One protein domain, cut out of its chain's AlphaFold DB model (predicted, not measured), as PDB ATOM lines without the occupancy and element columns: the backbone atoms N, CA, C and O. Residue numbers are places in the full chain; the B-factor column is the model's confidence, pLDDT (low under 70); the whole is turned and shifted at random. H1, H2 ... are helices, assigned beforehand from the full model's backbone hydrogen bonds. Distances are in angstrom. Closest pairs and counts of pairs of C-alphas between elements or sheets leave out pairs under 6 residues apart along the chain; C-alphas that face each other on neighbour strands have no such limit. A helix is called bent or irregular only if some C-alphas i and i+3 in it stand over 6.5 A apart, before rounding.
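What this domain is: This is residues 34 to 206 of the 516 residues of the protein "Kinase-like protein" of Hyaloscypha bicolor E (UniProt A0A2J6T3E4). A compact ball of crossed helices is built round H6 and H7, with H2, H3, H4 and H5 on one side of this core and H8 and H9 on the other. H9, the longest helix, runs past H6 with its later part and packs on H8 with its earlier part, H1 lies at the edge by H2, and the long link of residues 64 to 82 loops out at one end. The printed part has 173 residues with nine named helices, H1 to H9 in chain order, and no named strand: the class is all helix. The radius of gyration of the C-alphas is 15.1 A, and the spans are 44 by 33 by 31 A.

How they stand to each other: H9, residues 187 to 205, has a kink of 26 degrees near residue 199. Its residues 187 to 195 touch H8, residues 162 to 177, at a steep tilt of 60 degrees, closest at the C-alphas of Phe 173 and Pro 187, 4.7 A. Its residues 198 to 205 touch H6, residues 130 to 141, closest at the C-alphas of Leu 138 and Trp 202, 6.7 A. H6 and H2, residues 52 to 63, are the hubs, touching five helices each. They are about perpendicular at 73 degrees, with the C-alphas of His 57 and Phe 141 closest at 4.8 A. H7, residues 145 to 151, forms helical hairpins with H6 and with H8. H3, residues 83 to 89, touches H6, closest at the C-alphas of Ile 86 and Ala 137, 7.0 A. H4, residues 92 to 99, touches H5, residues 117 to 125, closest at the C-alphas of Ile 95 and Val 121, 6.4 A. H1, residues 38 to 44, only just touches residue 54 of H2, with 3 pairs of C-alphas within 8 A, Leu 40 and Leu 54 closest at 6.8 A. Every O i to N i+4 pair is within hydrogen-bond range in H1 to H6, against 1 of 3 in H7, with 2 of 4 O i to N i+3 pairs, 7 of 12 in H8 and 12 of 15 in H9.

Where its parts are: H9 is 26.4 A long and ends at C-alpha 205, (40.132, 37.297, -36.689). H8, 20.9 A, has a kink of 39 degrees near residue 169 and is irregular, with C-alphas 163 and 166 7.8 A apart; H7 is irregular, with C-alphas 146 and 149 7.3 A apart. H2 measures 16.5 A and H6 16.1 A. H1 begins at C-alpha 38, (30.929, 24.813, -26.291).

The domain as a whole: The C-alphas farthest apart, of Gly 69 and Arg 112, are 44.7 A apart. The printed part has no cut. The links from H2 to H3 and from H4 to H5 are long. Mean pLDDT of the printed part is 89.3, with residues 34 to 35, 111 to 112 and 156 to 158 under 70.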
ATOM      1  N   ALA A  34      37.422  21.587 -28.151       62.34
ATOM      2  CA  ALA A  34      36.172  21.319 -27.446       62.34
ATOM      3  C   ALA A  34      35.644  22.501 -26.603       62.34
ATOM      4  O   ALA A  34      34.436  22.613 -26.405       62.34
ATOM      5  N   ASP A  35      36.510  23.397 -26.121       69.62
ATOM      6  CA  ASP A  35      36.091  24.608 -25.409       69.62
ATOM      7  C   ASP A  35      35.533  25.654 -26.388       69.62
ATOM      8  O   ASP A  35      34.545  26.319 -26.077       69.62
ATOM      9  N   MET A  36      36.117  25.767 -27.589       73.31
ATOM     10  CA  MET A  36      35.654  26.686 -28.641       73.31
ATOM     11  C   MET A  36      34.265  26.303 -29.165       73.31
ATOM     12  O   MET A  36      33.433  27.176 -29.420       73.31
ATOM     13  N   ASP A  37      33.987  25.002 -29.239       84.38
ATOM     14  CA  ASP A  37      32.712  24.471 -29.718       84.38
ATOM     15  C   ASP A  37      31.604  24.465 -28.652       84.38
ATOM     16  O   ASP A  37      30.462  24.129 -28.965       84.38
ATOM     17  N   PHE A  38      31.882  24.881 -27.408       86.62
ATOM     18  CA  PHE A  38      30.929  24.813 -26.291       86.62
ATOM     19  C   PHE A  38      29.552  25.404 -26.633       86.62
ATOM     20  O   PHE A  38      28.516  24.772 -26.424       86.62
ATOM     21  N   PHE A  39      29.525  26.621 -27.183       85.56
ATOM     22  CA  PHE A  39      28.276  27.297 -27.545       85.56
ATOM     23  C   PHE A  39      27.617  26.677 -28.780       85.56
ATOM     24  O   PHE A  39      26.388  26.655 -28.867       85.56
ATOM     25  N   LEU A  40      28.405  26.154 -29.720       87.06
ATOM     26  CA  LEU A  40      27.887  25.466 -30.900       87.06
ATOM     27  C   LEU A  40      27.182  24.170 -30.490       87.06
ATOM     28  O   LEU A  40      26.037  23.936 -30.882       87.06
ATOM     29  N   GLU A  41      27.820  23.376 -29.631       87.19
ATOM     30  CA  GLU A  41      27.261  22.146 -29.083       87.19
ATOM     31  C   GLU A  41      26.004  22.439 -28.253       87.19
ATOM     32  O   GLU A  41      24.952  21.837 -28.487       87.19
ATOM     33  N   ALA A  42      26.075  23.422 -27.352       85.38
ATOM     34  CA  ALA A  42      24.943  23.906 -26.567       85.38
ATOM     35  C   ALA A  42      23.732  24.271 -27.442       85.38
ATOM     36  O   ALA A  42      22.612  23.832 -27.177       85.38
ATOM     37  N   LEU A  43      23.951  25.044 -28.507       85.44
ATOM     38  CA  LEU A  43      22.885  25.468 -29.414       85.44
ATOM     39  C   LEU A  43      22.374  24.336 -30.308       85.44
ATOM     40  O   LEU A  43      21.201  24.348 -30.675       85.44
ATOM     41  N   SER A  44      23.217  23.362 -30.658       86.19
ATOM     42  CA  SER A  44      22.830  22.223 -31.502       86.19
ATOM     43  C   SER A  44      21.845  21.268 -30.816       86.19
ATOM     44  O   SER A  44      21.069  20.593 -31.489       86.19
ATOM     45  N   ARG A  45      21.847  21.243 -29.477       85.94
ATOM     46  CA  ARG A  45      20.977  20.397 -28.645       85.94
ATOM     47  C   ARG A  45      19.588  20.998 -28.407       85.94
ATOM     48  O   ARG A  45      18.736  20.346 -27.807       85.94
ATOM     49  N   LEU A  46      19.351  22.235 -28.845       82.69
ATOM     50  CA  LEU A  46      18.094  22.930 -28.600       82.69
ATOM     51  C   LEU A  46      16.943  22.371 -29.447       82.69
ATOM     52  O   LEU A  46      17.084  22.261 -30.666       82.69
ATOM     53  N   PRO A  47      15.774  22.090 -28.845       76.62
ATOM     54  CA  PRO A  47      14.582  21.746 -29.606       76.62
ATOM     55  C   PRO A  47      14.022  22.985 -30.329       76.62
ATOM     56  O   PRO A  47      13.935  24.069 -29.749       76.62
ATOM     57  N   GLY A  48      13.584  22.814 -31.581       79.44
ATOM     58  CA  GLY A  48      12.906  23.849 -32.372       79.44
ATOM     59  C   GLY A  48      13.725  24.387 -33.549       79.44
ATOM     60  O   GLY A  48      14.562  23.683 -34.114       79.44
ATOM     61  N   ASP A  49      13.445  25.631 -33.947       78.06
ATOM     62  CA  ASP A  49      14.097  26.276 -35.090       78.06
ATOM     63  C   ASP A  49      15.607  26.425 -34.868       78.06
ATOM     64  O   ASP A  49      16.063  26.890 -33.818       78.06
ATOM     65  N   ARG A  50      16.398  26.077 -35.893       86.75
ATOM     66  CA  ARG A  50      17.860  26.212 -35.848       86.75
ATOM     67  C   ARG A  50      18.255  27.669 -35.618       86.75
ATOM     68  O   ARG A  50      17.808  28.570 -36.329       86.75
ATOM     69  N   CYS A  51      19.149  27.885 -34.653       92.75
ATOM     70  CA  CYS A  51      19.727  29.198 -34.387       92.75
ATOM     71  C   CYS A  51      20.408  29.748 -35.652       92.75
ATOM     72  O   CYS A  51      21.247  29.077 -36.252       92.75
ATOM     73  N   GLN A  52      20.092  30.990 -36.031       94.81
ATOM     74  CA  GLN A  52      20.697  31.628 -37.206       94.81
ATOM     75  C   GLN A  52      22.217  31.799 -37.054       94.81
ATOM     76  O   GLN A  52      22.932  31.747 -38.051       94.81
ATOM     77  N   SER A  53      22.721  31.910 -35.816       92.81
ATOM     78  CA  SER A  53      24.165  31.947 -35.542       92.81
ATOM     79  C   SER A  53      24.870  30.665 -35.971       92.81
ATOM     80  O   SER A  53      25.960  30.758 -36.514       92.81
ATOM     81  N   LEU A  54      24.244  29.493 -35.796       93.19
ATOM     82  CA  LEU A  54      24.816  28.219 -36.255       93.19
ATOM     83  C   LEU A  54      24.888  28.167 -37.782       93.19
ATOM     84  O   LEU A  54      25.913  27.809 -38.347       93.19
ATOM     85  N   ARG A  55      23.816  28.597 -38.462       94.62
ATOM     86  CA  ARG A  55      23.798  28.652 -39.931       94.62
ATOM     87  C   ARG A  55      24.921  29.542 -40.468       94.62
ATOM     88  O   ARG A  55      25.603  29.152 -41.409       94.62
ATOM     89  N   LEU A  56      25.084  30.741 -39.910       96.00
ATOM     90  CA  LEU A  56      26.080  31.695 -40.395       96.00
ATOM     91  C   LEU A  56      27.507  31.321 -39.964       96.00
ATOM     92  O   LEU A  56      28.441  31.581 -40.714       96.00
ATOM     93  N   HIS A  57      27.675  30.645 -38.825       95.19
ATOM     94  CA  HIS A  57      28.929  29.995 -38.441       95.19
ATOM     95  C   HIS A  57      29.408  29.005 -39.514       95.19
ATOM     96  O   HIS A  57      30.551  29.094 -39.963       95.19
ATOM     97  N   ASP A  58      28.525  28.120 -39.988       94.50
ATOM     98  CA  ASP A  58      28.878  27.136 -41.020       94.50
ATOM     99  C   ASP A  58      29.275  27.824 -42.335       94.50
ATOM    100  O   ASP A  58      30.211  27.403 -43.017       94.50
ATOM    101  N   VAL A  59      28.598  28.927 -42.679       96.31
ATOM    102  CA  VAL A  59      28.958  29.763 -43.835       96.31
ATOM    103  C   VAL A  59      30.337  30.398 -43.639       96.31
ATOM    104  O   VAL A  59      31.165  30.302 -44.541       96.31
ATOM    105  N   LEU A  60      30.615  30.989 -42.471       96.31
ATOM    106  CA  LEU A  60      31.922  31.572 -42.146       96.31
ATOM    107  C   LEU A  60      33.042  30.537 -42.283       96.31
ATOM    108  O   LEU A  60      34.025  30.796 -42.973       96.31
ATOM    109  N   ARG A  61      32.890  29.345 -41.693       95.25
ATOM    110  CA  ARG A  61      33.891  28.270 -41.805       95.25
ATOM    111  C   ARG A  61      34.104  27.826 -43.242       95.25
ATOM    112  O   ARG A  61      35.251  27.634 -43.647       95.25
ATOM    113  N   LYS A  62      33.028  27.664 -44.010       95.31
ATOM    114  CA  LYS A  62      33.091  27.212 -45.403       95.31
ATOM    115  C   LYS A  62      33.774  28.232 -46.317       95.31
ATOM    116  O   LYS A  62      34.524  27.839 -47.206       95.31
ATOM    117  N   GLU A  63      33.500  29.514 -46.105       96.19
ATOM    118  CA  GLU A  63      33.986  30.617 -46.941       96.19
ATOM    119  C   GLU A  63      35.355  31.166 -46.505       96.19
ATOM    120  O   GLU A  63      35.984  31.902 -47.269       96.19
ATOM    121  N   ALA A  64      35.826  30.815 -45.304       97.19
ATOM    122  CA  ALA A  64      37.155  31.167 -44.819       97.19
ATOM    123  C   ALA A  64      38.255  30.666 -45.766       97.19
ATOM    124  O   ALA A  64      38.195  29.554 -46.306       97.19
ATOM    125  N   VAL A  65      39.313  31.465 -45.907       97.19
ATOM    126  CA  VAL A  65      40.497  31.062 -46.668       97.19
ATOM    127  C   VAL A  65      41.199  29.933 -45.916       97.19
ATOM    128  O   VAL A  65      41.500  30.065 -44.731       97.19
ATOM    129  N   LYS A  66      41.456  28.818 -46.613       96.69
ATOM    130  CA  LYS A  66      42.173  27.660 -46.066       96.69
ATOM    131  C   LYS A  66      43.658  27.816 -46.327       96.69
ATOM    132  O   LYS A  66      44.084  27.744 -47.480       96.69
ATOM    133  N   LYS A  67      44.445  28.004 -45.272       95.75
ATOM    134  CA  LYS A  67      45.877  28.296 -45.396       95.75
ATOM    135  C   LYS A  67      46.646  27.191 -46.100       95.75
ATOM    136  O   LYS A  67      47.497  27.476 -46.925       95.75
ATOM    137  N   ASN A  68      46.332  25.931 -45.835       93.19
ATOM    138  CA  ASN A  68      47.006  24.794 -46.459       93.19
ATOM    139  C   ASN A  68      46.424  24.383 -47.829       93.19
ATOM    140  O   ASN A  68      46.772  23.319 -48.344       93.19
ATOM    141  N   GLY A  69      45.474  25.148 -48.376       90.94
ATOM    142  CA  GLY A  69      44.790  24.848 -49.639       90.94
ATOM    143  C   GLY A  69      43.817  23.657 -49.593       90.94
ATOM    144  O   GLY A  69      43.102  23.400 -50.567       90.94
ATOM    145  N   LYS A  70      43.721  22.921 -48.477       91.50
ATOM    146  CA  LYS A  70      42.818  21.771 -48.337       91.50
ATOM    147  C   LYS A  70      41.414  22.252 -47.989       91.50
ATOM    148  O   LYS A  70      41.109  22.552 -46.842       91.50
ATOM    149  N   LYS A  71      40.510  22.224 -48.974       89.19
ATOM    150  CA  LYS A  71      39.110  22.687 -48.830       89.19
ATOM    151  C   LYS A  71      38.330  22.069 -47.660       89.19
ATOM    152  O   LYS A  71      37.405  22.700 -47.171       89.19
ATOM    153  N   LYS A  72      38.663  20.838 -47.256       91.31
ATOM    154  CA  LYS A  72      37.974  20.107 -46.176       91.31
ATOM    155  C   LYS A  72      38.584  20.328 -44.791       91.31
ATOM    156  O   LYS A  72      38.025  19.845 -43.816       91.31
ATOM    157  N   ASP A  73      39.747  20.964 -44.717       91.38
ATOM    158  CA  ASP A  73      40.424  21.198 -43.452       91.38
ATOM    159  C   ASP A  73      39.899  22.494 -42.838       91.38
ATOM    160  O   ASP A  73      40.225  23.596 -43.284       91.38
ATOM    161  N   GLU A  74      39.010  22.352 -41.863       89.69
ATOM    162  CA  GLU A  74      38.361  23.478 -41.205       89.69
ATOM    163  C   GLU A  74      38.932  23.785 -39.823       89.69
ATOM    164  O   GLU A  74      38.319  24.580 -39.117       89.69
ATOM    165  N   THR A  75      40.069  23.205 -39.421       91.19
ATOM    166  CA  THR A  75      40.624  23.531 -38.099       91.19
ATOM    167  C   THR A  75      40.909  25.023 -38.000       91.19
ATOM    168  O   THR A  75      41.289  25.672 -38.979       91.19
ATOM    169  N   THR A  76      40.716  25.576 -36.810       89.88
ATOM    170  CA  THR A  76      40.812  27.013 -36.560       89.88
ATOM    171  C   THR A  76      42.164  27.597 -36.987       89.88
ATOM    172  O   THR A  76      42.210  28.690 -37.547       89.88
ATOM    173  N   GLU A  77      43.262  26.857 -36.815       89.75
ATOM    174  CA  GLU A  77      44.614  27.279 -37.209       89.75
ATOM    175  C   GLU A  77      44.784  27.395 -38.732       89.75
ATOM    176  O   GLU A  77      45.652  28.131 -39.217       89.75
ATOM    177  N   ASN A  78      43.957  26.664 -39.486       94.62
ATOM    178  CA  ASN A  78      43.937  26.662 -40.941       94.62
ATOM    179  C   ASN A  78      42.988  27.718 -41.528       94.62
ATOM    180  O   ASN A  78      42.978  27.909 -42.745       94.62
ATOM    181  N   LEU A  79      42.186  28.395 -40.699       96.06
ATOM    182  CA  LEU A  79      41.254  29.419 -41.152       96.06
ATOM    183  C   LEU A  79      41.904  30.798 -41.144       96.06
ATOM    184  O   LEU A  79      42.558  31.213 -40.187       96.06
ATOM    185  N   LEU A  80      41.656  31.546 -42.208       96.94
ATOM    186  CA  LEU A  80      41.947  32.965 -42.288       96.94
ATOM    187  C   LEU A  80      40.681  33.701 -42.737       96.94
ATOM    188  O   LEU A  80      39.987  33.255 -43.657       96.94
ATOM    189  N   PHE A  81      40.402  34.839 -42.103       97.12
ATOM    190  CA  PHE A  81      39.247  35.689 -42.397       97.12
ATOM    191  C   PHE A  81      39.700  37.052 -42.931       97.12
ATOM    192  O   PHE A  81      39.766  38.019 -42.170       97.12
ATOM    193  N   PRO A  82      40.041  37.147 -44.228       96.75
ATOM    194  CA  PRO A  82      40.289  38.434 -44.862       96.75
ATOM    195  C   PRO A  82      39.078  39.371 -44.748       96.75
ATOM    196  O   PRO A  82      37.943  38.881 -44.807       96.75
ATOM    197  N   PRO A  83      39.287  40.696 -44.642       95.25
ATOM    198  CA  PRO A  83      38.201  41.677 -44.644       95.25
ATOM    199  C   PRO A  83      37.183  41.447 -45.769       95.25
ATOM    200  O   PRO A  83      35.988  41.372 -45.500       95.25
ATOM    201  N   SER A  84      37.633  41.187 -47.000       96.25
ATOM    202  CA  SER A  84      36.743  40.931 -48.142       96.25
ATOM    203  C   SER A  84      35.853  39.691 -47.979       96.25
ATOM    204  O   SER A  84      34.734  39.646 -48.498       96.25
ATOM    205  N   VAL A  85      36.323  38.669 -47.256       96.94
ATOM    206  CA  VAL A  85      35.537  37.467 -46.946       96.94
ATOM    207  C   VAL A  85      34.461  37.809 -45.927       96.94
ATOM    208  O   VAL A  85      33.304  37.445 -46.125       96.94
ATOM    209  N   ILE A  86      34.821  38.549 -44.876       96.94
ATOM    210  CA  ILE A  86      33.867  39.003 -43.862       96.94
ATOM    211  C   ILE A  86      32.796  39.893 -44.510       96.94
ATOM    212  O   ILE A  86      31.610  39.665 -44.290       96.94
ATOM    213  N   ASP A  87      33.194  40.838 -45.359       95.62
ATOM    214  CA  ASP A  87      32.304  41.783 -46.042       95.62
ATOM    215  C   ASP A  87      31.313  41.087 -46.974       95.62
ATOM    216  O   ASP A  87      30.131  41.431 -47.018       95.62
ATOM    217  N   ARG A  88      31.779  40.064 -47.696       96.81
ATOM    218  CA  ARG A  88      30.934  39.261 -48.587       96.81
ATOM    219  C   ARG A  88      29.872  38.469 -47.821       96.81
ATOM    220  O   ARG A  88      28.780  38.258 -48.344       96.81
ATOM    221  N   ILE A  89      30.201  37.995 -46.619       97.12
ATOM    222  CA  ILE A  89      29.321  37.140 -45.809       97.12
ATOM    223  C   ILE A  89      28.360  37.985 -44.969       97.12
ATOM    224  O   ILE A  89      27.165  37.699 -44.916       97.12
ATOM    225  N   LEU A  90      28.866  39.031 -44.316       96.62
ATOM    226  CA  LEU A  90      28.112  39.879 -43.397       96.62
ATOM    227  C   LEU A  90      27.430  41.040 -44.122       96.62
ATOM    228  O   LEU A  90      27.632  42.211 -43.808       96.62
ATOM    229  N   VAL A  91      26.565  40.697 -45.072       95.94
ATOM    230  CA  VAL A  91      25.639  41.658 -45.677       95.94
ATOM    231  C   VAL A  91      24.469  41.948 -44.732       95.94
ATOM    232  O   VAL A  91      24.121  41.124 -43.883       95.94
ATOM    233  N   GLU A  92      23.808  43.096 -44.916       96.62
ATOM    234  CA  GLU A  92      22.688  43.551 -44.077       96.62
ATOM    235  C   GLU A  92      21.648  42.451 -43.816       96.62
ATOM    236  O   GLU A  92      21.238  42.236 -42.676       96.62
ATOM    237  N   LYS A  93      21.258  41.707 -44.857       97.44
ATOM    238  CA  LYS A  93      20.297  40.601 -44.751       97.44
ATOM    239  C   LYS A  93      20.737  39.533 -43.745       97.44
ATOM    240  O   LYS A  93      19.919  39.064 -42.952       97.44
ATOM    241  N   GLU A  94      22.004  39.133 -43.784       97.50
ATOM    242  CA  GLU A  94      22.532  38.082 -42.912       97.50
ATOM    243  C   GLU A  94      22.632  38.587 -41.471       97.50
ATOM    244  O   GLU A  94      22.169  37.905 -40.557       97.50
ATOM    245  N   ILE A  95      23.103  39.822 -41.269       97.00
ATOM    246  CA  ILE A  95      23.154  40.473 -39.949       97.00
ATOM    247  C   ILE A  95      21.746  40.583 -39.354       97.00
ATOM    248  O   ILE A  95      21.530  40.182 -38.207       97.00
ATOM    249  N   ARG A  96      20.766  41.043 -40.149       96.88
ATOM    250  CA  ARG A  96      19.356  41.109 -39.745       96.88
ATOM    251  C   ARG A  96      18.839  39.742 -39.318       96.88
ATOM    252  O   ARG A  96      18.245  39.642 -38.252       96.88
ATOM    253  N   SER A  97      19.141  38.684 -40.076       96.31
ATOM    254  CA  SER A  97      18.709  37.323 -39.728       96.31
ATOM    255  C   SER A  97      19.220  36.858 -38.357       96.31
ATOM    256  O   SER A  97      18.500  36.173 -37.632       96.31
ATOM    257  N   ILE A  98      20.435  37.262 -37.972       95.88
ATOM    258  CA  ILE A  98      21.025  36.935 -36.671       95.88
ATOM    259  C   ILE A  98      20.336  37.710 -35.557       95.88
ATOM    260  O   ILE A  98      19.918  37.114 -34.562       95.88
ATOM    261  N   VAL A  99      20.193  39.030 -35.709       94.56
ATOM    262  CA  VAL A  99      19.605  39.856 -34.648       94.56
ATOM    263  C   VAL A  99      18.127  39.510 -34.467       94.56
ATOM    264  O   VAL A  99      17.688  39.331 -33.331       94.56
ATOM    265  N   THR A 100      17.370  39.262 -35.537       94.31
ATOM    266  CA  THR A 100      15.952  38.873 -35.453       94.31
ATOM    267  C   THR A 100      15.734  37.379 -35.189       94.31
ATOM    268  O   THR A 100      14.619  36.885 -35.358       94.31
ATOM    269  N   CYS A 101      16.768  36.624 -34.802       94.12
ATOM    270  CA  CYS A 101      16.641  35.201 -34.501       94.12
ATOM    271  C   CYS A 101      15.667  34.969 -33.329       94.12
ATOM    272  O   CYS A 101      15.834  35.513 -32.238       94.12
ATOM    273  N   VAL A 102      14.666  34.113 -33.550       92.62
ATOM    274  CA  VAL A 102      13.590  33.821 -32.584       92.62
ATOM    275  C   VAL A 102      13.815  32.540 -31.776       92.62
ATOM    276  O   VAL A 102      12.928  32.123 -31.026       92.62
ATOM    277  N   CYS A 103      14.989  31.909 -31.900       91.00
ATOM    278  CA  CYS A 103      15.297  30.700 -31.140       91.00
ATOM    279  C   CYS A 103      15.260  30.975 -29.627       91.00
ATOM    280  O   CYS A 103      15.364  32.120 -29.169       91.00
ATOM    281  N   ILE A 104      15.121  29.911 -28.834       89.25
ATOM    282  CA  ILE A 104      14.910  30.019 -27.387       89.25
ATOM    283  C   ILE A 104      16.028  30.776 -26.656       89.25
ATOM    284  O   ILE A 104      15.735  31.504 -25.713       89.25
ATOM    285  N   VAL A 105      17.275  30.692 -27.123       90.06
ATOM    286  CA  VAL A 105      18.406  31.446 -26.557       90.06
ATOM    287  C   VAL A 105      18.347  32.914 -26.984       90.06
ATOM    288  O   VAL A 105      18.262  33.796 -26.131       90.06
ATOM    289  N   CYS A 106      18.306  33.195 -28.292       89.94
ATOM    290  CA  CYS A 106      18.321  34.565 -28.818       89.94
ATOM    291  C   CYS A 106      17.161  35.425 -28.290       89.94
ATOM    292  O   CYS A 106      17.365  36.595 -27.971       89.94
ATOM    293  N   ARG A 107      15.959  34.854 -28.129       89.12
ATOM    294  CA  ARG A 107      14.783  35.588 -27.621       89.12
ATOM    295  C   ARG A 107      14.841  35.908 -26.122       89.12
ATOM    296  O   ARG A 107      14.112  36.791 -25.663       89.12
ATOM    297  N   SER A 108      15.644  35.160 -25.363       87.19
ATOM    298  CA  SER A 108      15.707  35.244 -23.897       87.19
ATOM    299  C   SER A 108      16.655  36.341 -23.418       87.19
ATOM    300  O   SER A 108      16.492  36.873 -22.322       87.19
ATOM    301  N   VAL A 109      17.589  36.759 -24.271       84.31
ATOM    302  CA  VAL A 109      18.521  37.850 -23.986       84.31
ATOM    303  C   VAL A 109      17.844  39.197 -24.272       84.31
ATOM    304  O   VAL A 109      17.795  39.684 -25.402       84.31
ATOM    305  N   LYS A 110      17.285  39.812 -23.223       70.25
ATOM    306  CA  LYS A 110      16.605  41.124 -23.266       70.25
ATOM    307  C   LYS A 110      17.258  42.157 -22.333       70.25
ATOM    308  O   LYS A 110      16.549  42.926 -21.689       70.25
ATOM    309  N   GLY A 111      18.590  42.143 -22.237       64.56
ATOM    310  CA  GLY A 111      19.357  43.062 -21.386       64.56
ATOM    311  C   GLY A 111      19.020  44.544 -21.617       64.56
ATOM    312  O   GLY A 111      18.550  44.928 -22.691       64.56
ATOM    313  N   ARG A 112      19.246  45.374 -20.589       66.81
ATOM    314  CA  ARG A 112      18.914  46.814 -20.586       66.81
ATOM    315  C   ARG A 112      19.876  47.644 -21.441       66.81
ATOM    316  O   ARG A 112      19.452  48.611 -22.063       66.81
ATOM    317  N   GLU A 113      21.145  47.247 -21.489       71.31
ATOM    318  CA  GLU A 113      22.202  47.896 -22.272       71.31
ATOM    319  C   GLU A 113      22.409  47.134 -23.582       71.31
ATOM    320  O   GLU A 113      23.185  46.178 -23.653       71.31
ATOM    321  N   ARG A 114      21.654  47.504 -24.618       78.44
ATOM    322  CA  ARG A 114      21.754  46.867 -25.933       78.44
ATOM    323  C   ARG A 114      21.549  47.878 -27.048       78.44
ATOM    324  O   ARG A 114      20.708  48.769 -26.930       78.44
ATOM    325  N   LEU A 115      22.274  47.695 -28.145       84.69
ATOM    326  CA  LEU A 115      21.984  48.419 -29.376       84.69
ATOM    327  C   LEU A 115      20.607  48.003 -29.910       84.69
ATOM    328  O   LEU A 115      20.222  46.831 -29.824       84.69
ATOM    329  N   ALA A 116      19.873  48.973 -30.457       90.06
ATOM    330  CA  ALA A 116      18.706  48.680 -31.279       90.06
ATOM    331  C   ALA A 116      19.146  47.943 -32.553       90.06
ATOM    332  O   ALA A 116      20.267  48.138 -33.023       90.06
ATOM    333  N   ASP A 117      18.268  47.107 -33.109       92.31
ATOM    334  CA  ASP A 117      18.605  46.239 -34.244       92.31
ATOM    335  C   ASP A 117      19.126  47.042 -35.438       92.31
ATOM    336  O   ASP A 117      20.171  46.700 -35.984       92.31
ATOM    337  N   ASP A 118      18.461  48.147 -35.781       94.19
ATOM    338  CA  ASP A 118      18.885  49.016 -36.881       94.19
ATOM    339  C   ASP A 118      20.224  49.705 -36.600       94.19
ATOM    340  O   ASP A 118      21.062  49.770 -37.489       94.19
ATOM    341  N   VAL A 119      20.474  50.120 -35.352       94.56
ATOM    342  CA  VAL A 119      21.747  50.746 -34.955       94.56
ATOM    343  C   VAL A 119      22.899  49.744 -35.035       94.56
ATOM    344  O   VAL A 119      23.988  50.087 -35.478       94.56
ATOM    345  N   LEU A 120      22.677  48.491 -34.624       93.56
ATOM    346  CA  LEU A 120      23.686  47.438 -34.749       93.56
ATOM    347  C   LEU A 120      23.950  47.091 -36.217       93.56
ATOM    348  O   LEU A 120      25.105  46.946 -36.611       93.56
ATOM    349  N   VAL A 121      22.894  46.954 -37.021       95.75
ATOM    350  CA  VAL A 121      23.014  46.691 -38.460       95.75
ATOM    351  C   VAL A 121      23.793  47.814 -39.136       95.75
ATOM    352  O   VAL A 121      24.744  47.528 -39.859       95.75
ATOM    353  N   GLU A 122      23.452  49.071 -38.860       94.81
ATOM    354  CA  GLU A 122      24.162  50.244 -39.370       94.81
ATOM    355  C   GLU A 122      25.630  50.236 -38.929       94.81
ATOM    356  O   GLU A 122      26.515  50.302 -39.774       94.81
ATOM    357  N   ALA A 123      25.916  50.031 -37.639       93.06
ATOM    358  CA  ALA A 123      27.285  50.013 -37.122       93.06
ATOM    359  C   ALA A 123      28.157  48.906 -37.748       93.06
ATOM    360  O   ALA A 123      29.348  49.106 -37.972       93.06
ATOM    361  N   VAL A 124      27.578  47.738 -38.043       93.50
ATOM    362  CA  VAL A 124      28.289  46.614 -38.680       93.50
ATOM    363  C   VAL A 124      28.437  46.818 -40.194       93.50
ATOM    364  O   VAL A 124      29.426  46.380 -40.784       93.50
ATOM    365  N   THR A 125      27.476  47.466 -40.852       94.19
ATOM    366  CA  THR A 125      27.471  47.661 -42.317       94.19
ATOM    367  C   THR A 125      28.095  48.979 -42.771       94.19
ATOM    368  O   THR A 125      28.419  49.106 -43.951       94.19
ATOM    369  N   ALA A 126      28.342  49.917 -41.854       91.88
ATOM    370  CA  ALA A 126      29.012  51.180 -42.135       91.88
ATOM    371  C   ALA A 126      30.369  50.964 -42.826       91.88
ATOM    372  O   ALA A 126      31.076  49.986 -42.564       91.88
ATOM    373  N   GLY A 127      30.738  51.886 -43.722       84.81
ATOM    374  CA  GLY A 127      31.982  51.797 -44.496       84.81
ATOM    375  C   GLY A 127      33.250  51.831 -43.632       84.81
ATOM    376  O   GLY A 127      34.266  51.261 -44.014       84.81
ATOM    377  N   ASP A 128      33.179  52.449 -42.454       86.31
ATOM    378  CA  ASP A 128      34.230  52.509 -41.432       86.31
ATOM    379  C   ASP A 128      34.021  51.501 -40.281       86.31
ATOM    380  O   ASP A 128      34.860  51.391 -39.386       86.31
ATOM    381  N   GLY A 129      32.951  50.701 -40.324       85.81
ATOM    382  CA  GLY A 129      32.554  49.740 -39.291       85.81
ATOM    383  C   GLY A 129      33.374  48.444 -39.245       85.81
ATOM    384  O   GLY A 129      32.885  47.431 -38.751       85.81
ATOM    385  N   HIS A 130      34.604  48.431 -39.765       88.75
ATOM    386  CA  HIS A 130      35.412  47.217 -39.930       88.75
ATOM    387  C   HIS A 130      35.642  46.458 -38.613       88.75
ATOM    388  O   HIS A 130      35.435  45.246 -38.548       88.75
ATOM    389  N   GLU A 131      35.995  47.167 -37.538       89.81
ATOM    390  CA  GLU A 131      36.189  46.549 -36.220       89.81
ATOM    391  C   GLU A 131      34.874  45.983 -35.669       89.81
ATOM    392  O   GLU A 131      34.836  44.872 -35.143       89.81
ATOM    393  N   GLN A 132      33.765  46.699 -35.866       91.56
ATOM    394  CA  GLN A 132      32.446  46.240 -35.440       91.56
ATOM    395  C   GLN A 132      32.007  44.984 -36.196       91.56
ATOM    396  O   GLN A 132      31.426  44.063 -35.619       91.56
ATOM    397  N   ARG A 133      32.324  44.929 -37.488       93.81
ATOM    398  CA  ARG A 133      32.048  43.795 -38.362       93.81
ATOM    399  C   ARG A 133      32.886  42.578 -38.000       93.81
ATOM    400  O   ARG A 133      32.334  41.483 -37.915       93.81
ATOM    401  N   LYS A 134      34.171  42.765 -37.697       93.94
ATOM    402  CA  LYS A 134      35.034  41.709 -37.149       93.94
ATOM    403  C   LYS A 134      34.501  41.159 -35.828       93.94
ATOM    404  O   LYS A 134      34.397  39.945 -35.686       93.94
ATOM    405  N   LEU A 135      34.097  42.028 -34.899       94.00
ATOM    406  CA  LEU A 135      33.482  41.601 -33.637       94.00
ATOM    407  C   LEU A 135      32.219  40.780 -33.871       94.00
ATOM    408  O   LEU A 135      32.025  39.734 -33.257       94.00
ATOM    409  N   PHE A 136      31.351  41.256 -34.760       96.12
ATOM    410  CA  PHE A 136      30.125  40.550 -35.092       96.12
ATOM    411  C   PHE A 136      30.427  39.171 -35.695       96.12
ATOM    412  O   PHE A 136      29.834  38.179 -35.269       96.12
ATOM    413  N   ALA A 137      31.382  39.093 -36.629       96.69
ATOM    414  CA  ALA A 137      31.837  37.842 -37.233       96.69
ATOM    415  C   ALA A 137      32.356  36.861 -36.178       96.69
ATOM    416  O   ALA A 137      31.943  35.706 -36.170       96.69
ATOM    417  N   LEU A 138      33.192  37.338 -35.254       95.69
ATOM    418  CA  LEU A 138      33.723  36.561 -34.140       95.69
ATOM    419  C   LEU A 138      32.602  35.997 -33.268       95.69
ATOM    420  O   LEU A 138      32.584  34.800 -32.992       95.69
ATOM    421  N   LEU A 139      31.640  36.827 -32.854       95.94
ATOM    422  CA  LEU A 139      30.535  36.380 -32.002       95.94
ATOM    423  C   LEU A 139      29.672  35.337 -32.707       95.94
ATOM    424  O   LEU A 139      29.265  34.358 -32.086       95.94
ATOM    425  N   VAL A 140      29.411  35.514 -34.003       96.44
ATOM    426  CA  VAL A 140      28.704  34.511 -34.805       96.44
ATOM    427  C   VAL A 140      29.523  33.230 -34.926       96.44
ATOM    428  O   VAL A 140      28.951  32.150 -34.787       96.44
ATOM    429  N   PHE A 141      30.834  33.340 -35.143       95.81
ATOM    430  CA  PHE A 141      31.749  32.210 -35.251       95.81
ATOM    431  C   PHE A 141      31.817  31.400 -33.949       95.81
ATOM    432  O   PHE A 141      31.836  30.180 -33.977       95.81
ATOM    433  N   MET A 142      31.727  32.050 -32.791       94.38
ATOM    434  CA  MET A 142      31.571  31.357 -31.509       94.38
ATOM    435  C   MET A 142      30.193  30.695 -31.335       94.38
ATOM    436  O   MET A 142      29.937  30.102 -30.298       94.38
ATOM    437  N   GLY A 143      29.234  30.882 -32.246       93.56
ATOM    438  CA  GLY A 143      27.823  30.552 -32.011       93.56
ATOM    439  C   GLY A 143      27.106  31.530 -31.069       93.56
ATOM    440  O   GLY A 143      25.919  31.388 -30.801       93.56
ATOM    441  N   ALA A 144      27.780  32.570 -30.589       94.94
ATOM    442  CA  ALA A 144      27.271  33.529 -29.620       94.94
ATOM    443  C   ALA A 144      26.599  34.760 -30.260       94.94
ATOM    444  O   ALA A 144      26.612  35.850 -29.687       94.94
ATOM    445  N   GLY A 145      25.947  34.612 -31.421       94.75
ATOM    446  CA  GLY A 145      25.242  35.716 -32.089       94.75
ATOM    447  C   GLY A 145      24.176  36.403 -31.216       94.75
ATOM    448  O   GLY A 145      23.895  37.587 -31.397       94.75
ATOM    449  N   PHE A 146      23.634  35.712 -30.203       92.94
ATOM    450  CA  PHE A 146      22.727  36.302 -29.206       92.94
ATOM    451  C   PHE A 146      23.374  37.431 -28.383       92.94
ATOM    452  O   PHE A 146      22.669  38.326 -27.915       92.94
ATOM    453  N   ALA A 147      24.699  37.408 -28.219       94.25
ATOM    454  CA  ALA A 147      25.455  38.394 -27.454       94.25
ATOM    455  C   ALA A 147      25.767  39.664 -28.264       94.25
ATOM    456  O   ALA A 147      26.154  40.676 -27.675       94.25
ATOM    457  N   ALA A 148      25.565  39.644 -29.590       94.44
ATOM    458  CA  ALA A 148      25.969  40.718 -30.497       94.44
ATOM    459  C   ALA A 148      25.473  42.096 -30.048       94.44
ATOM    460  O   ALA A 148      26.272  43.018 -29.943       94.44
ATOM    461  N   ARG A 149      24.193  42.232 -29.675       91.25
ATOM    462  CA  ARG A 149      23.625  43.530 -29.259       91.25
ATOM    463  C   ARG A 149      24.270  44.135 -28.018       91.25
ATOM    464  O   ARG A 149      24.264  45.356 -27.881       91.25
ATOM    465  N   HIS A 150      24.756  43.294 -27.110       90.62
ATOM    466  CA  HIS A 150      25.381  43.744 -25.873       90.62
ATOM    467  C   HIS A 150      26.864  44.026 -26.103       90.62
ATOM    468  O   HIS A 150      27.323  45.138 -25.875       90.62
ATOM    469  N   ILE A 151      27.599  43.057 -26.651       90.56
ATOM    470  CA  ILE A 151      29.050  43.177 -26.829       90.56
ATOM    471  C   ILE A 151      29.399  44.257 -27.858       90.56
ATOM    472  O   ILE A 151      30.331  45.024 -27.645       90.56
ATOM    473  N   CYS A 152      28.610  44.394 -28.928       89.81
ATOM    474  CA  CYS A 152      28.824  45.446 -29.920       89.81
ATOM    475  C   CYS A 152      28.485  46.855 -29.416       89.81
ATOM    476  O   CYS A 152      28.819  47.821 -30.088       89.81
ATOM    477  N   SER A 153      27.835  46.995 -28.255       87.94
ATOM    478  CA  SER A 153      27.609  48.309 -27.638       87.94
ATOM    479  C   SER A 153      28.861  48.864 -26.953       87.94
ATOM    480  O   SER A 153      28.926  50.055 -26.645       87.94
ATOM    481  N   PHE A 154      29.859  48.012 -26.702       85.81
ATOM    482  CA  PHE A 154      31.095  48.434 -26.069       85.81
ATOM    483  C   PHE A 154      31.999  49.152 -27.073       85.81
ATOM    484  O   PHE A 154      32.096  48.735 -28.227       85.81
ATOM    485  N   PRO A 155      32.699  50.220 -26.649       78.12
ATOM    486  CA  PRO A 155      33.674  50.864 -27.509       78.12
ATOM    487  C   PRO A 155      34.777  49.855 -27.876       78.12
ATOM    488  O   PRO A 155      35.252  49.140 -26.992       78.12
ATOM    489  N   PRO A 156      35.260  49.842 -29.130       67.75
ATOM    490  CA  PRO A 156      36.221  48.853 -29.638       67.75
ATOM    491  C   PRO A 156      37.640  48.979 -29.042       67.75
ATOM    492  O   PRO A 156      38.607  48.443 -29.577       67.75
ATOM    493  N   ARG A 157      37.817  49.706 -27.931       59.34
ATOM    494  CA  ARG A 157      39.131  49.945 -27.329       59.34
ATOM    495  C   ARG A 157      39.592  48.720 -26.542       59.34
ATOM    496  O   ARG A 157      39.365  48.626 -25.341       59.34
ATOM    497  N   GLY A 158      40.299  47.834 -27.239       58.00
ATOM    498  CA  GLY A 158      41.235  46.886 -26.637       58.00
ATOM    499  C   GLY A 158      40.709  45.481 -26.371       58.00
ATOM    500  O   GLY A 158      41.417  44.740 -25.702       58.00
ATOM    501  N   TRP A 159      39.521  45.121 -26.876       74.38
ATOM    502  CA  TRP A 159      38.958  43.752 -26.896       74.38
ATOM    503  C   TRP A 159      38.964  42.981 -25.558       74.38
ATOM    504  O   TRP A 159      38.676  41.785 -25.522       74.38
ATOM    505  N   ASP A 160      39.251  43.663 -24.451       83.38
ATOM    506  CA  ASP A 160      39.351  43.087 -23.122       83.38
ATOM    507  C   ASP A 160      37.990  43.134 -22.427       83.38
ATOM    508  O   ASP A 160      37.506  44.182 -21.986       83.38
ATOM    509  N   LEU A 161      37.371  41.962 -22.330       87.12
ATOM    510  CA  LEU A 161      36.082  41.788 -21.675       87.12
ATOM    511  C   LEU A 161      36.191  41.689 -20.147       87.12
ATOM    512  O   LEU A 161      35.150  41.681 -19.490       87.12
ATOM    513  N   SER A 162      37.398  41.658 -19.564       85.81
ATOM    514  CA  SER A 162      37.599  41.477 -18.117       85.81
ATOM    515  C   SER A 162      36.865  42.541 -17.293       85.81
ATOM    516  O   SER A 162      36.114  42.233 -16.370       85.81
ATOM    517  N   SER A 163      36.971  43.808 -17.703       86.94
ATOM    518  CA  SER A 163      36.277  44.937 -17.068       86.94
ATOM    519  C   SER A 163      34.749  44.905 -17.227       86.94
ATOM    520  O   SER A 163      34.042  45.703 -16.610       86.94
ATOM    521  N   ARG A 164      34.226  44.004 -18.068       89.12
ATOM    522  CA  ARG A 164      32.808  43.884 -18.426       89.12
ATOM    523  C   ARG A 164      32.179  42.573 -17.967       89.12
ATOM    524  O   ARG A 164      30.989  42.388 -18.207       89.12
ATOM    525  N   GLU A 165      32.910  41.703 -17.270       91.44
ATOM    526  CA  GLU A 165      32.405  40.391 -16.845       91.44
ATOM    527  C   GLU A 165      31.109  40.489 -16.034       91.44
ATOM    528  O   GLU A 165      30.153  39.783 -16.335       91.44
ATOM    529  N   SER A 166      31.010  41.421 -15.081       91.50
ATOM    530  CA  SER A 166      29.781  41.605 -14.289       91.50
ATOM    531  C   SER A 166      28.575  42.022 -15.143       91.50
ATOM    532  O   SER A 166      27.444  41.605 -14.882       91.50
ATOM    533  N   SER A 167      28.806  42.825 -16.188       91.25
ATOM    534  CA  SER A 167      27.759  43.212 -17.139       91.25
ATOM    535  C   SER A 167      27.356  42.031 -18.017       91.25
ATOM    536  O   SER A 167      26.170  41.753 -18.163       91.25
ATOM    537  N   ILE A 168      28.330  41.289 -18.547       92.50
ATOM    538  CA  ILE A 168      28.102  40.080 -19.350       92.50
ATOM    539  C   ILE A 168      27.298  39.056 -18.539       92.50
ATOM    540  O   ILE A 168      26.284  38.554 -19.018       92.50
ATOM    541  N   GLN A 169      27.680  38.802 -17.289       93.56
ATOM    542  CA  GLN A 169      26.972  37.877 -16.411       93.56
ATOM    543  C   GLN A 169      25.515  38.293 -16.201       93.56
ATOM    544  O   GLN A 169      24.610  37.510 -16.487       93.56
ATOM    545  N   SER A 170      25.288  39.528 -15.751       91.56
ATOM    546  CA  SER A 170      23.947  40.001 -15.384       91.56
ATOM    547  C   SER A 170      23.030  40.268 -16.583       91.56
ATOM    548  O   SER A 170      21.822  40.047 -16.505       91.56
ATOM    549  N   GLN A 171      23.570  40.728 -17.715       89.88
ATOM    550  CA  GLN A 171      22.773  41.121 -18.884       89.88
ATOM    551  C   GLN A 171      22.638  40.013 -19.933       89.88
ATOM    552  O   GLN A 171      21.642  40.005 -20.662       89.88
ATOM    553  N   LEU A 172      23.610  39.094 -20.036       90.94
ATOM    554  CA  LEU A 172      23.577  37.994 -21.005       90.94
ATOM    555  C   LEU A 172      23.196  36.664 -20.359       90.94
ATOM    556  O   LEU A 172      22.245  36.035 -20.819       90.94
ATOM    557  N   PHE A 173      23.897  36.233 -19.308       92.44
ATOM    558  CA  PHE A 173      23.773  34.853 -18.825       92.44
ATOM    559  C   PHE A 173      22.733  34.643 -17.718       92.44
ATOM    560  O   PHE A 173      22.075  33.606 -17.723       92.44
ATOM    561  N   GLU A 174      22.490  35.607 -16.827       91.38
ATOM    562  CA  GLU A 174      21.390  35.525 -15.847       91.38
ATOM    563  C   GLU A 174      19.997  35.384 -16.500       91.38
ATOM    564  O   GLU A 174      19.192  34.578 -16.025       91.38
ATOM    565  N   PRO A 175      19.673  36.092 -17.605       89.62
ATOM    566  CA  PRO A 175      18.428  35.851 -18.333       89.62
ATOM    567  C   PRO A 175      18.347  34.457 -18.964       89.62
ATOM    568  O   PRO A 175      17.253  33.903 -19.072       89.62
ATOM    569  N   LEU A 176      19.487  33.898 -19.386       86.56
ATOM    570  CA  LEU A 176      19.558  32.581 -20.023       86.56
ATOM    571  C   LEU A 176      19.414  31.442 -19.019       86.56
ATOM    572  O   LEU A 176      18.747  30.459 -19.323       86.56
ATOM    573  N   ASP A 177      19.951  31.594 -17.812       85.81
ATOM    574  CA  ASP A 177      19.849  30.607 -16.733       85.81
ATOM    575  C   ASP A 177      18.397  30.178 -16.476       85.81
ATOM    576  O   ASP A 177      18.099  28.998 -16.349       85.81
ATOM    577  N   ARG A 178      17.446  31.118 -16.559       80.62
ATOM    578  CA  ARG A 178      16.011  30.846 -16.358       80.62
ATOM    579  C   ARG A 178      15.355  30.015 -17.459       80.62
ATOM    580  O   ARG A 178      14.261  29.498 -17.256       80.62
ATOM    581  N   VAL A 179      15.960  29.968 -18.643       77.94
ATOM    582  CA  VAL A 179      15.361  29.375 -19.851       77.94
ATOM    583  C   VAL A 179      16.156  28.158 -20.328       77.94
ATOM    584  O   VAL A 179      15.646  27.349 -21.099       77.94
ATOM    585  N   SER A 180      17.393  28.008 -19.861       72.81
ATOM    586  CA  SER A 180      18.310  26.972 -20.310       72.81
ATOM    587  C   SER A 180      19.237  26.491 -19.189       72.81
ATOM    588  O   SER A 180      20.454  26.427 -19.383       72.81
ATOM    589  N   THR A 181      18.666  26.137 -18.033       73.44
ATOM    590  CA  THR A 181      19.389  25.507 -16.907       73.44
ATOM    591  C   THR A 181      20.185  24.275 -17.343       73.44
ATOM    592  O   THR A 181      21.251  23.990 -16.806       73.44
ATOM    593  N   ASP A 182      19.695  23.574 -18.368       74.06
ATOM    594  CA  ASP A 182      20.319  22.362 -18.909       74.06
ATOM    595  C   ASP A 182      21.504  22.659 -19.849       74.06
ATOM    596  O   ASP A 182      22.254  21.756 -20.215       74.06
ATOM    597  N   ILE A 183      21.679  23.922 -20.252       75.38
ATOM    598  CA  ILE A 183      22.692  24.357 -21.226       75.38
ATOM    599  C   ILE A 183      23.822  25.111 -20.533       75.38
ATOM    600  O   ILE A 183      24.998  24.852 -20.786       75.38
ATOM    601  N   PHE A 184      23.474  26.035 -19.637       81.31
ATOM    602  CA  PHE A 184      24.432  26.833 -18.884       81.31
ATOM    603  C   PHE A 184      24.302  26.481 -17.406       81.31
ATOM    604  O   PHE A 184      23.294  26.786 -16.786       81.31
ATOM    605  N   SER A 185      25.327  25.837 -16.833       81.19
ATOM    606  CA  SER A 185      25.250  25.333 -15.450       81.19
ATOM    607  C   SER A 185      25.092  26.442 -14.398       81.19
ATOM    608  O   SER A 185      24.554  26.187 -13.327       81.19
ATOM    609  N   SER A 186      25.639  27.633 -14.661       90.81
ATOM    610  CA  SER A 186      25.401  28.860 -13.891       90.81
ATOM    611  C   SER A 186      25.832  30.091 -14.704       90.81
ATOM    612  O   SER A 186      26.733  29.967 -15.548       90.81
ATOM    613  N   PRO A 187      25.276  31.295 -14.444       91.62
ATOM    614  CA  PRO A 187      25.663  32.522 -15.146       91.62
ATOM    615  C   PRO A 187      27.150  32.853 -15.029       91.62
ATOM    616  O   PRO A 187      27.796  33.267 -15.988       91.62
ATOM    617  N   GLU A 188      27.703  32.635 -13.841       92.81
ATOM    618  CA  GLU A 188      29.092  32.929 -13.496       92.81
ATOM    619  C   GLU A 188      30.054  32.011 -14.263       92.81
ATOM    620  O   GLU A 188      31.030  32.462 -14.866       92.81
ATOM    621  N   LYS A 189      29.736  30.710 -14.333       90.38
ATOM    622  CA  LYS A 189      30.507  29.738 -15.119       90.38
ATOM    623  C   LYS A 189      30.390  30.021 -16.617       90.38
ATOM    624  O   LYS A 189      31.404  30.002 -17.308       90.38
ATOM    625  N   ALA A 190      29.185  30.313 -17.111       90.69
ATOM    626  CA  ALA A 190      28.954  30.631 -18.520       90.69
ATOM    627  C   ALA A 190      29.696  31.904 -18.953       90.69
ATOM    628  O   ALA A 190      30.285  31.924 -20.027       90.69
ATOM    629  N   THR A 191      29.753  32.917 -18.084       93.31
ATOM    630  CA  THR A 191      30.532  34.146 -18.308       93.31
ATOM    631  C   THR A 191      32.019  33.845 -18.434       93.31
ATOM    632  O   THR A 191      32.648  34.272 -19.398       93.31
ATOM    633  N   ARG A 192      32.585  33.050 -17.515       91.19
ATOM    634  CA  ARG A 192      34.002  32.653 -17.582       91.19
ATOM    635  C   ARG A 192      34.320  31.868 -18.854       91.19
ATOM    636  O   ARG A 192      35.337  32.135 -19.492       91.19
ATOM    637  N   ILE A 193      33.448  30.929 -19.239       90.62
ATOM    638  CA  ILE A 193      33.589  30.177 -20.494       90.62
ATOM    639  C   ILE A 193      33.519  31.136 -21.685       90.62
ATOM    640  O   ILE A 193      34.406  31.105 -22.529       90.62
ATOM    641  N   PHE A 194      32.531  32.032 -21.727       93.00
ATOM    642  CA  PHE A 194      32.382  33.025 -22.790       93.00
ATOM    643  C   PHE A 194      33.633  33.881 -22.963       93.00
ATOM    644  O   PHE A 194      34.159  33.951 -24.067       93.00
ATOM    645  N   THR A 195      34.141  34.485 -21.886       91.81
ATOM    646  CA  THR A 195      35.350  35.319 -21.932       91.81
ATOM    647  C   THR A 195      36.570  34.515 -22.386       91.81
ATOM    648  O   THR A 195      37.370  35.003 -23.184       91.81
ATOM    649  N   SER A 196      36.700  33.266 -21.927       90.12
ATOM    650  CA  SER A 196      37.784  32.368 -22.338       90.12
ATOM    651  C   SER A 196      37.720  32.040 -23.834       90.12
ATOM    652  O   SER A 196      38.707  32.232 -24.545       90.12
ATOM    653  N   VAL A 197      36.556  31.605 -24.328       91.38
ATOM    654  CA  VAL A 197      36.346  31.271 -25.747       91.38
ATOM    655  C   VAL A 197      36.489  32.510 -26.623       91.38
ATOM    656  O   VAL A 197      37.120  32.438 -27.673       91.38
ATOM    657  N   PHE A 198      35.979  33.661 -26.181       92.38
ATOM    658  CA  PHE A 198      36.137  34.935 -26.878       92.38
ATOM    659  C   PHE A 198      37.614  35.274 -27.072       92.38
ATOM    660  O   PHE A 198      38.042  35.560 -28.187       92.38
ATOM    661  N   LYS A 199      38.413  35.179 -26.003       88.38
ATOM    662  CA  LYS A 199      39.851  35.463 -26.044       88.38
ATOM    663  C   LYS A 199      40.613  34.520 -26.981       88.38
ATOM    664  O   LYS A 199      41.541  34.962 -27.649       88.38
ATOM    665  N   GLN A 200      40.230  33.244 -27.033       85.94
ATOM    666  CA  GLN A 200      40.844  32.256 -27.928       85.94
ATOM    667  C   GLN A 200      40.419  32.476 -29.387       85.94
ATOM    668  O   GLN A 200      41.260  32.546 -30.279       85.94
ATOM    669  N   THR A 201      39.121  32.673 -29.626       89.81
ATOM    670  CA  THR A 201      38.552  32.877 -30.968       89.81
ATOM    671  C   THR A 201      38.999  34.199 -31.586       89.81
ATOM    672  O   THR A 201      39.141  34.298 -32.802       89.81
ATOM    673  N   TRP A 202      39.259  35.219 -30.765       89.12
ATOM    674  CA  TRP A 202      39.758  36.515 -31.227       89.12
ATOM    675  C   TRP A 202      40.982  36.386 -32.129       89.12
ATOM    676  O   TRP A 202      41.022  36.997 -33.196       89.12
ATOM    677  N   GLN A 203      41.933  35.530 -31.750       87.12
ATOM    678  CA  GLN A 203      43.177  35.348 -32.499       87.12
ATOM    679  C   GLN A 203      42.916  34.962 -33.958       87.12
ATOM    680  O   GLN A 203      43.666  35.365 -34.838       87.12
ATOM    681  N   VAL A 204      41.813  34.265 -34.239       90.94
ATOM    682  CA  VAL A 204      41.401  33.822 -35.579       90.94
ATOM    683  C   VAL A 204      41.066  35.000 -36.504       90.94
ATOM    684  O   VAL A 204      41.324  34.934 -37.708       90.94
ATOM    685  N   PHE A 205      40.531  36.090 -35.953       92.38
ATOM    686  CA  PHE A 205      40.132  37.297 -36.689       92.38
ATOM    687  C   PHE A 205      41.176  38.427 -36.618       92.38
ATOM    688  O   PHE A 205      41.033  39.445 -37.304       92.38
ATOM    689  N   ASP A 206      42.238  38.235 -35.834       89.88
ATOM    690  CA  ASP A 206      43.300  39.212 -35.579       89.88
ATOM    691  C   ASP A 206      44.612  38.832 -36.279       89.88
ATOM    692  O   ASP A 206      45.683  38.720 -35.681       89.88
TER     693      ASP A 206